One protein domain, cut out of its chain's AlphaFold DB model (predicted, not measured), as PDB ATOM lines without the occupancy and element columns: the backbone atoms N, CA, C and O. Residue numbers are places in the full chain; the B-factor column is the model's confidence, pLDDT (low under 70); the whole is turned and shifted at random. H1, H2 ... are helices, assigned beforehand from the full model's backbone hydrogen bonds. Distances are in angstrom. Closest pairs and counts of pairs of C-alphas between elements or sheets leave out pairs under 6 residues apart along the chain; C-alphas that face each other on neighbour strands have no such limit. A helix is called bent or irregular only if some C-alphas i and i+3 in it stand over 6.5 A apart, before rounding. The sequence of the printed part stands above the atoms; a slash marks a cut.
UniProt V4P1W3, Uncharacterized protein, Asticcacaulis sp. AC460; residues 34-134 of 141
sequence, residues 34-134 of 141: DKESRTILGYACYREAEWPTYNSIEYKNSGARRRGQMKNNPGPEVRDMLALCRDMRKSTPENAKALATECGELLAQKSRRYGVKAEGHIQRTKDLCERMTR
ATOM      1  N   ASP A  34      65.639 138.128 126.693       90.94
ATOM      2  CA  ASP A  34      66.715 138.578 125.802       90.94
ATOM      3  C   ASP A  34      66.545 140.053 125.369       90.94
ATOM      4  O   ASP A  34      67.498 140.835 125.400       90.94
ATOM      5  N   LYS A  35      65.309 140.479 125.079       93.25
ATOM      6  CA  LYS A  35      64.988 141.871 124.722       93.25
ATOM      7  C   LYS A  35      65.288 142.853 125.862       93.25
ATOM      8  O   LYS A  35      65.834 143.936 125.624       93.25
ATOM      9  N   GLU A  36      64.921 142.502 127.092       95.56
ATOM     10  CA  GLU A  36      65.221 143.318 128.274       95.56
ATOM     11  C   GLU A  36      66.726 143.366 128.540       95.56
ATOM     12  O   GLU A  36      67.275 144.450 128.735       95.56
ATOM     13  N   SER A  37      67.406 142.221 128.464       94.69
ATOM     14  CA  SER A  37      68.856 142.111 128.628       94.69
ATOM     15  C   SER A  37      69.604 142.988 127.628       94.69
ATOM     16  O   SER A  37      70.436 143.800 128.030       94.69
ATOM     17  N   ARG A  38      69.244 142.937 126.338       93.38
ATOM     18  CA  ARG A  38      69.805 143.826 125.301       93.38
ATOM     19  C   ARG A  38      69.583 145.303 125.612       93.38
ATOM     20  O   ARG A  38      70.462 146.131 125.380       93.38
ATOM     21  N   THR A  39      68.420 145.648 126.155       95.12
ATOM     22  CA  THR A  39      68.107 147.028 126.544       95.12
ATOM     23  C   THR A  39      68.990 147.489 127.707       95.12
ATOM     24  O   THR A  39      69.577 148.569 127.637       95.12
ATOM     25  N   ILE A  40      69.135 146.662 128.744       96.62
ATOM     26  CA  ILE A  40      69.974 146.938 129.920       96.62
ATOM     27  C   ILE A  40      71.445 147.076 129.518       96.62
ATOM     28  O   ILE A  40      72.092 148.055 129.898       96.62
ATOM     29  N   LEU A  41      71.954 146.139 128.714       97.12
ATOM     30  CA  LEU A  41      73.318 146.173 128.187       97.12
ATOM     31  C   LEU A  41      73.556 147.419 127.329       97.12
ATOM     32  O   LEU A  41      74.553 148.106 127.521       97.12
ATOM     33  N   GLY A  42      72.606 147.784 126.463       96.88
ATOM     34  CA  GLY A  42      72.694 149.002 125.657       96.88
ATOM     35  C   GLY A  42      72.816 150.273 126.503       96.88
ATOM     36  O   GLY A  42      73.664 151.116 126.225       96.88
ATOM     37  N   TYR A  43      72.033 150.402 127.580       96.50
ATOM     38  CA  TYR A  43      72.170 151.536 128.504       96.50
ATOM     39  C   TYR A  43      73.500 151.532 129.260       96.50
ATOM     40  O   TYR A  43      74.074 152.599 129.488       96.50
ATOM     41  N   ALA A  44      73.998 150.358 129.654       97.00
ATOM     42  CA  ALA A  44      75.317 150.243 130.264       97.00
ATOM     43  C   ALA A  44      76.424 150.667 129.283       97.00
ATOM     44  O   ALA A  44      77.298 151.443 129.668       97.00
ATOM     45  N   CYS A  45      76.319 150.258 128.015       97.81
ATOM     46  CA  CYS A  45      77.228 150.645 126.936       97.81
ATOM     47  C   CYS A  45      77.231 152.159 126.719       97.81
ATOM     48  O   CYS A  45      78.292 152.772 126.767       97.81
ATOM     49  N   TYR A  46      76.062 152.800 126.597       97.44
ATOM     50  CA  TYR A  46      75.986 154.260 126.448       97.44
ATOM     51  C   TYR A  46      76.639 155.010 127.614       97.44
ATOM     52  O   TYR A  46      77.332 156.003 127.409       97.44
ATOM     53  N   ARG A  47      76.465 154.515 128.842       95.81
ATOM     54  CA  ARG A  47      77.095 155.106 130.026       95.81
ATOM     55  C   ARG A  47      78.619 155.031 129.984       95.81
ATOM     56  O   ARG A  47      79.277 155.999 130.355       95.81
ATOM     57  N   GLU A  48      79.177 153.892 129.580       96.06
ATOM     58  CA  GLU A  48      80.629 153.757 129.421       96.06
ATOM     59  C   GLU A  48      81.126 154.580 128.220       96.06
ATOM     60  O   GLU A  48      82.167 155.224 128.323       96.06
ATOM     61  N   ALA A  49      80.366 154.668 127.124       97.06
ATOM     62  CA  ALA A  49      80.716 155.484 125.958       97.06
ATOM     63  C   ALA A  49      80.938 156.966 126.311       97.06
ATOM     64  O   ALA A  49      81.843 157.601 125.775       97.06
ATOM     65  N   GLU A  50      80.165 157.509 127.253       95.94
ATOM     66  CA  GLU A  50      80.296 158.893 127.729       95.94
ATOM     67  C   GLU A  50      81.429 159.107 128.754       95.94
ATOM     68  O   GLU A  50      81.700 160.249 129.146       95.94
ATOM     69  N   TRP A  51      82.122 158.048 129.191       94.81
ATOM     70  CA  TRP A  51      83.198 158.135 130.185       94.81
ATOM     71  C   TRP A  51      84.269 159.192 129.859       94.81
ATOM     72  O   TRP A  51      84.613 159.951 130.770       94.81
ATOM     73  N   PRO A  52      84.767 159.336 128.607       92.50
ATOM     74  CA  PRO A  52      85.754 160.367 128.277       92.50
ATOM     75  C   PRO A  52      85.262 161.784 128.586       92.50
ATOM     76  O   PRO A  52      86.014 162.591 129.135       92.50
ATOM     77  N   THR A  53      83.985 162.075 128.304       93.62
ATOM     78  CA  THR A  53      83.368 163.368 128.619       93.62
ATOM     79  C   THR A  53      83.378 163.596 130.124       93.62
ATOM     80  O   THR A  53      83.940 164.590 130.582       93.62
ATOM     81  N   TYR A  54      82.835 162.659 130.907       92.31
ATOM     82  CA  TYR A  54      82.730 162.801 132.364       92.31
ATOM     83  C   TYR A  54      84.081 162.820 133.080       92.31
ATOM     84  O   TYR A  54      84.217 163.441 134.136       92.31
ATOM     85  N   ASN A  55      85.085 162.147 132.518       91.00
ATOM     86  CA  ASN A  55      86.402 162.077 133.126       91.00
ATOM     87  C   ASN A  55      87.324 163.244 132.733       91.00
ATOM     88  O   ASN A  55      88.337 163.462 133.405       91.00
ATOM     89  N   SER A  56      86.965 164.024 131.707       91.56
ATOM     90  CA  SER A  56      87.738 165.187 131.266       91.56
ATOM     91  C   SER A  56      87.812 166.291 132.333       91.56
ATOM     92  O   SER A  56      86.854 166.555 133.066       91.56
ATOM     93  N   ILE A  57      88.964 166.968 132.401       92.81
ATOM     94  CA  ILE A  57      89.159 168.141 133.271       92.81
ATOM     95  C   ILE A  57      88.191 169.260 132.868       92.81
ATOM     96  O   ILE A  57      87.605 169.905 133.735       92.81
ATOM     97  N   GLU A  58      87.969 169.440 131.561       93.12
ATOM     98  CA  GLU A  58      87.028 170.429 131.036       93.12
ATOM     99  C   GLU A  58      85.622 170.217 131.608       93.12
ATOM    100  O   GLU A  58      85.039 171.160 132.139       93.12
ATOM    101  N   TYR A  59      85.088 168.991 131.585       94.50
ATOM    102  CA  TYR A  59      83.753 168.719 132.123       94.50
ATOM    103  C   TYR A  59      83.679 168.949 133.638       94.50
ATOM    104  O   TYR A  59      82.723 169.558 134.126       94.50
ATOM    105  N   LYS A  60      84.695 168.495 134.383       94.69
ATOM    106  CA  LYS A  60      84.758 168.624 135.850       94.69
ATOM    107  C   LYS A  60      84.796 170.088 136.300       94.69
ATOM    108  O   LYS A  60      84.098 170.439 137.252       94.69
ATOM    109  N   ASN A  61      85.518 170.938 135.571       96.75
ATOM    110  CA  ASN A  61      85.695 172.356 135.900       96.75
ATOM    111  C   ASN A  61      84.665 173.281 135.226       96.75
ATOM    112  O   ASN A  61      84.600 174.468 135.531       96.75
ATOM    113  N   SER A  62      83.840 172.758 134.317       95.25
ATOM    114  CA  SER A  62      82.820 173.532 133.608       95.25
ATOM    115  C   SER A  62      81.586 173.830 134.462       95.25
ATOM    116  O   SER A  62      81.158 173.001 135.268       95.25
ATOM    117  N   GLY A  63      80.936 174.968 134.204       96.75
ATOM    118  CA  GLY A  63      79.589 175.265 134.704       96.75
ATOM    119  C   GLY A  63      78.489 174.462 133.990       96.75
ATOM    120  O   GLY A  63      78.714 173.865 132.934       96.75
ATOM    121  N   ALA A  64      77.269 174.477 134.541       96.12
ATOM    122  CA  ALA A  64      76.143 173.660 134.066       96.12
ATOM    123  C   ALA A  64      75.841 173.827 132.564       96.12
ATOM    124  O   ALA A  64      75.654 172.835 131.858       96.12
ATOM    125  N   ARG A  65      75.876 175.065 132.051       96.75
ATOM    126  CA  ARG A  65      75.657 175.360 130.625       96.75
ATOM    127  C   ARG A  65      76.672 174.649 129.726       96.75
ATOM    128  O   ARG A  65      76.280 174.003 128.758       96.75
ATOM    129  N   ARG A  66      77.967 174.746 130.049       95.25
ATOM    130  CA  ARG A  66      79.036 174.123 129.253       95.25
ATOM    131  C   ARG A  66      78.976 172.598 129.339       95.25
ATOM    132  O   ARG A  66      79.069 171.944 128.307       95.25
ATOM    133  N   ARG A  67      78.688 172.031 130.518       95.38
ATOM    134  CA  ARG A  67      78.434 170.582 130.660       95.38
ATOM    135  C   ARG A  67      77.270 170.115 129.784       95.38
ATOM    136  O   ARG A  67      77.377 169.072 129.149       95.38
ATOM    137  N   GLY A  68      76.184 170.887 129.718       95.50
ATOM    138  CA  GLY A  68      75.053 170.607 128.829       95.50
ATOM    139  C   GLY A  68      75.451 170.602 127.351       95.50
ATOM    140  O   GLY A  68      75.093 169.682 126.624       95.50
ATOM    141  N   GLN A  69      76.266 171.567 126.917       94.81
ATOM    142  CA  GLN A  69      76.791 171.597 125.545       94.81
ATOM    143  C   GLN A  69      77.642 170.364 125.221       94.81
ATOM    144  O   GLN A  69      77.454 169.772 124.164       94.81
ATOM    145  N   MET A  70      78.531 169.949 126.130       94.38
ATOM    146  CA  MET A  70      79.380 168.765 125.933       94.38
ATOM    147  C   MET A  70      78.569 167.465 125.849       94.38
ATOM    148  O   MET A  70      78.954 166.554 125.127       94.38
ATOM    149  N   LYS A  71      77.441 167.378 126.568       92.81
ATOM    150  CA  LYS A  71      76.508 166.242 126.466       92.81
ATOM    151  C   LYS A  71      75.751 166.235 125.143       92.81
ATOM    152  O   LYS A  71      75.586 165.184 124.539       92.81
ATOM    153  N   ASN A  72      75.301 167.405 124.693       93.50
ATOM    154  CA  ASN A  72      74.515 167.531 123.466       93.50
ATOM    155  C   ASN A  72      75.369 167.387 122.201       93.50
ATOM    156  O   ASN A  72      74.873 166.935 121.174       93.50
ATOM    157  N   ASN A  73      76.641 167.782 122.268       93.25
ATOM    158  CA  ASN A  73      77.589 167.669 121.169       93.25
ATOM    159  C   ASN A  73      78.909 167.061 121.669       93.25
ATOM    160  O   ASN A  73      79.888 167.788 121.877       93.25
ATOM    161  N   PRO A  74      78.929 165.743 121.918       92.94
ATOM    162  CA  PRO A  74      80.119 165.083 122.411       92.94
ATOM    163  C   PRO A  74      81.178 164.954 121.305       92.94
ATOM    164  O   PRO A  74      80.882 164.998 120.108       92.94
ATOM    165  N   GLY A  75      82.439 164.793 121.709       92.38
ATOM    166  CA  GLY A  75      83.556 164.615 120.778       92.38
ATOM    167  C   GLY A  75      83.422 163.357 119.901       92.38
ATOM    168  O   GLY A  75      82.605 162.486 120.201       92.38
ATOM    169  N   PRO A  76      84.225 163.235 118.823       93.88
ATOM    170  CA  PRO A  76      84.156 162.109 117.882       93.88
ATOM    171  C   PRO A  76      84.234 160.749 118.585       93.88
ATOM    172  O   PRO A  76      83.316 159.962 118.438       93.88
ATOM    173  N   GLU A  77      85.202 160.545 119.482       93.38
ATOM    174  CA  GLU A  77      85.362 159.277 120.218       93.38
ATOM    175  C   GLU A  77      84.084 158.815 120.941       93.38
ATOM    176  O   GLU A  77      83.736 157.637 120.927       93.38
ATOM    177  N   VAL A  78      83.377 159.745 121.587       95.69
ATOM    178  CA  VAL A  78      82.137 159.427 122.305       95.69
ATOM    179  C   VAL A  78      81.007 159.163 121.312       95.69
ATOM    180  O   VAL A  78      80.223 158.246 121.525       95.69
ATOM    181  N   ARG A  79      80.928 159.925 120.213       96.88
ATOM    182  CA  ARG A  79      79.928 159.702 119.155       96.88
ATOM    183  C   ARG A  79      80.094 158.338 118.493       96.88
ATOM    184  O   ARG A  79      79.093 157.647 118.335       96.88
ATOM    185  N   ASP A  80      81.327 157.948 118.187       97.44
ATOM    186  CA  ASP A  80      81.648 156.677 117.536       97.44
ATOM    187  C   ASP A  80      81.265 155.505 118.448       97.44
ATOM    188  O   ASP A  80      80.514 154.617 118.052       97.44
ATOM    189  N   MET A  81      81.650 155.560 119.730       97.75
ATOM    190  CA  MET A  81      81.265 154.520 120.689       97.75
ATOM    191  C   MET A  81      79.745 154.485 120.944       97.75
ATOM    192  O   MET A  81      79.164 153.411 121.077       97.75
ATOM    193  N   LEU A  82      79.062 155.638 120.983       97.69
ATOM    194  CA  LEU A  82      77.596 155.687 121.097       97.69
ATOM    195  C   LEU A  82      76.898 155.073 119.873       97.69
ATOM    196  O   LEU A  82      75.859 154.424 120.033       97.69
ATOM    197  N   ALA A  83      77.437 155.282 118.670       97.94
ATOM    198  CA  ALA A  83      76.938 154.657 117.450       97.94
ATOM    199  C   ALA A  83      77.125 153.135 117.515       97.94
ATOM    200  O   ALA A  83      76.140 152.403 117.412       97.94
ATOM    201  N   LEU A  84      78.327 152.668 117.858       98.06
ATOM    202  CA  LEU A  84      78.607 151.243 118.010       98.06
ATOM    203  C   LEU A  84      77.705 150.575 119.064       98.06
ATOM    204  O   LEU A  84      77.126 149.521 118.812       98.06
ATOM    205  N   CYS A  85      77.489 151.205 120.226       98.06
ATOM    206  CA  CYS A  85      76.546 150.710 121.237       98.06
ATOM    207  C   CYS A  85      75.117 150.555 120.685       98.06
ATOM    208  O   CYS A  85      74.393 149.623 121.054       98.06
ATOM    209  N   ARG A  86      74.680 151.473 119.813       97.69
ATOM    210  CA  ARG A  86      73.352 151.423 119.189       97.69
ATOM    211  C   ARG A  86      73.238 150.249 118.222       97.69
ATOM    212  O   ARG A  86      72.183 149.606 118.208       97.69
ATOM    213  N   ASP A  87      74.293 149.983 117.467       97.81
ATOM    214  CA  ASP A  87      74.332 148.921 116.465       97.81
ATOM    215  C   ASP A  87      74.471 147.548 117.127       97.81
ATOM    216  O   ASP A  87      73.668 146.656 116.853       97.81
ATOM    217  N   MET A  88      75.339 147.411 118.134       97.25
ATOM    218  CA  MET A  88      75.446 146.200 118.957       97.25
ATOM    219  C   MET A  88      74.146 145.853 119.688       97.25
ATOM    220  O   MET A  88      73.837 144.681 119.881       97.25
ATOM    221  N   ARG A  89      73.324 146.840 120.073       96.25
ATOM    222  CA  ARG A  89      72.009 146.563 120.682       96.25
ATOM    223  C   ARG A  89      71.063 145.842 119.714       96.25
ATOM    224  O   ARG A  89      70.117 145.190 120.153       96.25
ATOM    225  N   LYS A  90      71.303 145.989 118.413       95.00
ATOM    226  CA  LYS A  90      70.569 145.353 117.316       95.00
ATOM    227  C   LYS A  90      71.414 144.275 116.624       95.00
ATOM    228  O   LYS A  90      71.119 143.940 115.481       95.00
ATOM    229  N   SER A  91      72.454 143.770 117.292       95.56
ATOM    230  CA  SER A  91      73.344 142.758 116.730       95.56
ATOM    231  C   SER A  91      72.560 141.527 116.278       95.56
ATOM    232  O   SER A  91      71.630 141.053 116.950       95.56
ATOM    233  N   THR A  92      72.962 141.010 115.130       95.38
ATOM    234  CA  THR A  92      72.507 139.748 114.564       95.38
ATOM    235  C   THR A  92      73.720 138.832 114.390       95.38
ATOM    236  O   THR A  92      74.855 139.316 114.392       95.38
ATOM    237  N   PRO A  93      73.531 137.511 114.247       95.94
ATOM    238  CA  PRO A  93      74.652 136.594 114.036       95.94
ATOM    239  C   PRO A  93      75.542 136.978 112.842       95.94
ATOM    240  O   PRO A  93      76.748 136.763 112.877       95.94
ATOM    241  N   GLU A  94      74.970 137.597 111.807       96.88
ATOM    242  CA  GLU A  94      75.678 137.966 110.579       96.88
ATOM    243  C   GLU A  94      76.629 139.156 110.768       96.88
ATOM    244  O   GLU A  94      77.639 139.245 110.073       96.88
ATOM    245  N   ASN A  95      76.323 140.076 111.694       96.94
ATOM    246  CA  ASN A  95      77.126 141.282 111.926       96.94
ATOM    247  C   ASN A  95      77.865 141.299 113.275       96.94
ATOM    248  O   ASN A  95      78.726 142.156 113.478       96.94
ATOM    249  N   ALA A  96      77.578 140.355 114.178       96.38
ATOM    250  CA  ALA A  96      78.127 140.319 115.532       96.38
ATOM    251  C   ALA A  96      79.661 140.383 115.559       96.38
ATOM    252  O   ALA A  96      80.235 141.190 116.293       96.38
ATOM    253  N   LYS A  97      80.327 139.590 114.710       96.94
ATOM    254  CA  LYS A  97      81.793 139.547 114.629       96.94
ATOM    255  C   LYS A  97      82.402 140.860 114.132       96.94
ATOM    256  O   LYS A  97      83.436 141.290 114.646       96.94
ATOM    257  N   ALA A  98      81.769 141.508 113.155       97.25
ATOM    258  CA  ALA A  98      82.218 142.805 112.651       97.25
ATOM    259  C   ALA A  98      82.115 143.881 113.742       97.25
ATOM    260  O   ALA A  98      83.088 144.581 114.004       97.25
ATOM    261  N   LEU A  99      80.987 143.927 114.458       97.75
ATOM    262  CA  LEU A  99      80.778 144.863 115.567       97.75
ATOM    263  C   LEU A  99      81.744 144.609 116.738       97.75
ATOM    264  O   LEU A  99      82.238 145.549 117.358       97.75
ATOM    265  N   ALA A 100      82.054 143.343 117.037       97.31
ATOM    266  CA  ALA A 100      83.046 142.993 118.055       97.31
ATOM    267  C   ALA A 100      84.464 143.444 117.661       97.31
ATOM    268  O   ALA A 100      85.214 143.933 118.507       97.31
ATOM    269  N   THR A 101      84.805 143.332 116.373       97.25
ATOM    270  CA  THR A 101      86.081 143.813 115.819       97.25
ATOM    271  C   THR A 101      86.179 145.333 115.924       97.25
ATOM    272  O   THR A 101      87.155 145.844 116.468       97.25
ATOM    273  N   GLU A 102      85.130 146.052 115.517       97.19
ATOM    274  CA  GLU A 102      85.048 147.513 115.641       97.19
ATOM    275  C   GLU A 102      85.163 147.965 117.107       97.19
ATOM    276  O   GLU A 102      85.897 148.906 117.422       97.19
ATOM    277  N   CYS A 103      84.526 147.245 118.043       97.31
ATOM    278  CA  CYS A 103      84.719 147.504 119.471       97.31
ATOM    279  C   CYS A 103      86.189 147.344 119.873       97.31
ATOM    280  O   CYS A 103      86.744 148.227 120.531       97.31
ATOM    281  N   GLY A 104      86.842 146.257 119.455       96.75
ATOM    282  CA  GLY A 104      88.264 146.025 119.712       96.75
ATOM    283  C   GLY A 104      89.145 147.176 119.219       96.75
ATOM    284  O   GLY A 104      90.008 147.655 119.959       96.75
ATOM    285  N   GLU A 105      88.888 147.682 118.014       96.25
ATOM    286  CA  GLU A 105      89.614 148.813 117.431       96.25
ATOM    287  C   GLU A 105      89.442 150.103 118.240       96.25
ATOM    288  O   GLU A 105      90.433 150.776 118.549       96.25
ATOM    289  N   LEU A 106      88.210 150.442 118.636       95.81
ATOM    290  CA  LEU A 106      87.948 151.613 119.477       95.81
ATOM    291  C   LEU A 106      88.593 151.476 120.864       95.81
ATOM    292  O   LEU A 106      89.122 152.454 121.404       95.81
ATOM    293  N   LEU A 107      88.609 150.272 121.443       95.56
ATOM    294  CA  LEU A 107      89.289 150.005 122.713       95.56
ATOM    295  C   LEU A 107      90.808 150.130 122.592       95.56
ATOM    296  O   LEU A 107      91.438 150.708 123.479       95.56
ATOM    297  N   ALA A 108      91.401 149.669 121.490       94.12
ATOM    298  CA  ALA A 108      92.827 149.839 121.231       94.12
ATOM    299  C   ALA A 108      93.195 151.321 121.050       94.12
ATOM    300  O   ALA A 108      94.171 151.797 121.634       94.12
ATOM    301  N   GLN A 109      92.379 152.092 120.320       93.19
ATOM    302  CA  GLN A 109      92.540 153.550 120.215       93.19
ATOM    303  C   GLN A 109      92.486 154.225 121.590       93.19
ATOM    304  O   GLN A 109      93.329 155.068 121.911       93.19
ATOM    305  N   LYS A 110      91.530 153.817 122.430       92.12
ATOM    306  CA  LYS A 110      91.376 154.334 123.790       92.12
ATOM    307  C   LYS A 110      92.568 153.977 124.681       92.12
ATOM    308  O   LYS A 110      93.065 154.846 125.400       92.12
ATOM    309  N   SER A 111      93.060 152.743 124.592       92.88
ATOM    310  CA  SER A 111      94.265 152.286 125.291       92.88
ATOM    311  C   SER A 111      95.478 153.137 124.914       92.88
ATOM    312  O   SER A 111      96.135 153.687 125.793       92.88
ATOM    313  N   ARG A 112      95.710 153.374 123.615       92.94
ATOM    314  CA  ARG A 112      96.807 154.238 123.141       92.94
ATOM    315  C   ARG A 112      96.701 155.677 123.652       92.94
ATOM    316  O   ARG A 112      97.716 156.297 123.948       92.94
ATOM    317  N   ARG A 113      95.483 156.219 123.759       90.50
ATOM    318  CA  ARG A 113      95.245 157.607 124.187       90.50
ATOM    319  C   ARG A 113      95.390 157.815 125.694       90.50
ATOM    320  O   ARG A 113      95.929 158.835 126.116       90.50
ATOM    321  N   TYR A 114      94.859 156.900 126.501       89.62
ATOM    322  CA  TYR A 114      94.723 157.096 127.950       89.62
ATOM    323  C   TYR A 114      95.606 156.164 128.790       89.62
ATOM    324  O   TYR A 114      95.796 156.420 129.984       89.62
ATOM    325  N   GLY A 115      96.152 155.107 128.189       90.31
ATOM    326  CA  GLY A 115      96.988 154.107 128.843       90.31
ATOM    327  C   GLY A 115      96.316 153.484 130.065       90.31
ATOM    328  O   GLY A 115      95.096 153.305 130.120       90.31
ATOM    329  N   VAL A 116      97.125 153.237 131.096       90.12
ATOM    330  CA  VAL A 116      96.708 152.632 132.375       90.12
ATOM    331  C   VAL A 116      95.546 153.362 133.058       90.12
ATOM    332  O   VAL A 116      94.748 152.747 133.757       90.12
ATOM    333  N   LYS A 117      95.369 154.671 132.815       88.56
ATOM    334  CA  LYS A 117      94.270 155.450 133.416       88.56
ATOM    335  C   LYS A 117      92.889 155.003 132.931       88.56
ATOM    336  O   LYS A 117      91.895 155.309 133.589       88.56
ATOM    337  N   ALA A 118      92.813 154.332 131.782       91.00
ATOM    338  CA  ALA A 118      91.567 153.837 131.212       91.00
ATOM    339  C   ALA A 118      91.389 152.320 131.346       91.00
ATOM    340  O   ALA A 118      90.341 151.831 130.942       91.00
ATOM    341  N   GLU A 119      92.336 151.579 131.929       92.44
ATOM    342  CA  GLU A 119      92.330 150.107 131.947       92.44
ATOM    343  C   GLU A 119      91.012 149.524 132.477       92.44
ATOM    344  O   GLU A 119      90.334 148.766 131.784       92.44
ATOM    345  N   GLY A 120      90.567 149.970 133.655       92.06
ATOM    346  CA  GLY A 120      89.302 149.502 134.222       92.06
ATOM    347  C   GLY A 120      88.079 149.848 133.360       92.06
ATOM    348  O   GLY A 120      87.114 149.092 133.328       92.06
ATOM    349  N   HIS A 121      88.097 150.978 132.649       92.88
ATOM    350  CA  HIS A 121      87.020 151.357 131.729       92.88
ATOM    351  C   HIS A 121      87.068 150.547 130.423       92.88
ATOM    352  O   HIS A 121      86.022 150.110 129.940       92.88
ATOM    353  N   ILE A 122      88.263 150.277 129.897       95.12
ATOM    354  CA  ILE A 122      88.474 149.404 128.739       95.12
ATOM    355  C   ILE A 122      87.952 148.002 129.050       95.12
ATOM    356  O   ILE A 122      87.175 147.469 128.264       95.12
ATOM    357  N   GLN A 123      88.277 147.449 130.221       95.50
ATOM    358  CA  GLN A 123      87.823 146.115 130.613       95.50
ATOM    359  C   GLN A 123      86.295 146.026 130.747       95.50
ATOM    360  O   GLN A 123      85.693 145.065 130.274       95.50
ATOM    361  N   ARG A 124      85.645 147.037 131.341       95.25
ATOM    362  CA  ARG A 124      84.171 147.082 131.420       95.25
ATOM    363  C   ARG A 124      83.519 147.228 130.048       95.25
ATOM    364  O   ARG A 124      82.498 146.604 129.787       95.25
ATOM    365  N   THR A 125      84.097 148.048 129.173       96.38
ATOM    366  CA  THR A 125      83.560 148.248 127.820       96.38
ATOM    367  C   THR A 125      83.740 146.990 126.973       96.38
ATOM    368  O   THR A 125      82.822 146.612 126.254       96.38
ATOM    369  N   LYS A 126      84.870 146.288 127.127       96.62
ATOM    370  CA  LYS A 126      85.111 144.977 126.523       96.62
ATOM    371  C   LYS A 126      84.029 143.971 126.922       96.62
ATOM    372  O   LYS A 126      83.381 143.421 126.043       96.62
ATOM    373  N   ASP A 127      83.798 143.793 128.223       96.50
ATOM    374  CA  ASP A 127      82.765 142.884 128.745       96.50
ATOM    375  C   ASP A 127      81.368 143.221 128.186       96.50
ATOM    376  O   ASP A 127      80.619 142.332 127.787       96.50
ATOM    377  N   LEU A 128      81.030 144.510 128.065       97.31
ATOM    378  CA  LEU A 128      79.769 144.935 127.451       97.31
ATOM    379  C   LEU A 128      79.684 144.575 125.966       97.31
ATOM    380  O   LEU A 128      78.649 144.065 125.537       97.31
ATOM    381  N   CYS A 129      80.746 144.814 125.196       97.00
ATOM    382  CA  CYS A 129      80.790 144.437 123.788       97.00
ATOM    383  C   CYS A 129      80.607 142.926 123.624       97.00
ATOM    384  O   CYS A 129      79.708 142.513 122.897       97.00
ATOM    385  N   GLU A 130      81.361 142.114 124.371       97.12
ATOM    386  CA  GLU A 130      81.276 140.649 124.317       97.12
ATOM    387  C   GLU A 130      79.878 140.139 124.682       97.12
ATOM    388  O   GLU A 130      79.331 139.266 124.014       97.12
ATOM    389  N   ARG A 131      79.231 140.725 125.694       96.19
ATOM    390  CA  ARG A 131      77.856 140.359 126.070       96.19
ATOM    391  C   ARG A 131      76.820 140.762 125.021       96.19
ATOM    392  O   ARG A 131      75.821 140.062 124.855       96.19
ATOM    393  N   MET A 132      77.013 141.892 124.340       96.25
ATOM    394  CA  MET A 132      76.065 142.403 123.342       96.25
ATOM    395  C   MET A 132      76.200 141.713 121.982       96.25
ATOM    396  O   MET A 132      75.193 141.529 121.294       96.25
ATOM    397  N   THR A 133      77.411 141.326 121.589       96.56
ATOM    398  CA  THR A 133      77.677 140.621 120.326       96.56
ATOM    399  C   THR A 133      77.675 139.107 120.492       96.56
ATOM    400  O   THR A 133      77.390 138.406 119.529       96.56
ATOM    401  N   ARG A 134      77.927 138.599 121.706       95.06
ATOM    402  CA  ARG A 134      78.221 137.183 121.998       95.06
ATOM    403  C   ARG A 134      79.494 136.678 121.308       95.06
ATOM    404  O   ARG A 134      79.667 135.477 121.139       95.06
TER     405      ARG A 134
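What this domain is: This is residues 34 to 134 of the 141 residues of an uncharacterized protein of Asticcacaulis sp. AC460 (UniProt V4P1W3). A long helix folded back on itself, H6, lays its arms H6a and H6b side by side, and H1 and H5 run nearly along them to make a four-rod bundle. The short helices H2, H3 and H4 form a small, loosely joined head beyond the end of H1 and the beginning of H5. The printed part has 101 residues with six named helices, H1 to H6 in chain order, and no named strand; its class is all helix. It is compact, with a radius of gyration of the C-alphas of 14.0 A, yet elongated, spanning 43 by 28 by 19 A.

How they stand to each other: H6, residues 96 to 133, was assigned as one helix by its hydrogen bonds but is bent: C-alphas 113 and 116 are 9.7 A apart. Its arms H6a, residues 96 to 113, and H6b, residues 116 to 133, touch at a shallow tilt of 6 degrees, opposite ways; their closest C-alphas, Ala 96 and Thr 133, are 4.8 A apart. H6b is irregular, with C-alphas 117 and 120 7.8 A apart, and has a kink of 27 degrees near residue 123. H5, residues 76 to 88, forms a helical hairpin with H6a, closest at C-alphas Met 88 and Leu 99, 6.5 A. H1, residues 34 to 49, touches H6b, closest at C-alphas Cys 45 and Leu 128, 6.3 A. H1, H5 and H6b form a bundle, three rods side by side. H3, residues 57 to 61, and H4, residues 64 to 72, only just touch, with 3 pairs of C-alphas within 8 A, the closest Tyr 59 and Arg 67, 5.8 A. H2, residues 51 to 55, is close to but not clearly touching H4, closest at C-alphas Thr 53 and Met 70, 7.2 A. Every O i to N i+4 pair is within hydrogen-bond range in H1, H2, H3, H4, H5 and H6a; in H6b 12 of 14 are.

Where its parts are: H6a is 25.8 A long and H6b 25.5 A, ending at C-alpha 133 (77.677, 140.621, 120.326). H1 begins at C-alpha 34 (66.715, 138.578, 125.802) and is 22.0 A long; H5 is 18.2 A, H4 12.4 A, H3 6.1 A and H2 5.9 A.

The domain as a whole: The C-alphas farthest apart, Gly 63 and Glu 94, are 44.6 A apart. The printed part has no cut and no long link. Mean pLDDT of the printed part is 95.1, and no printed residue is under 70.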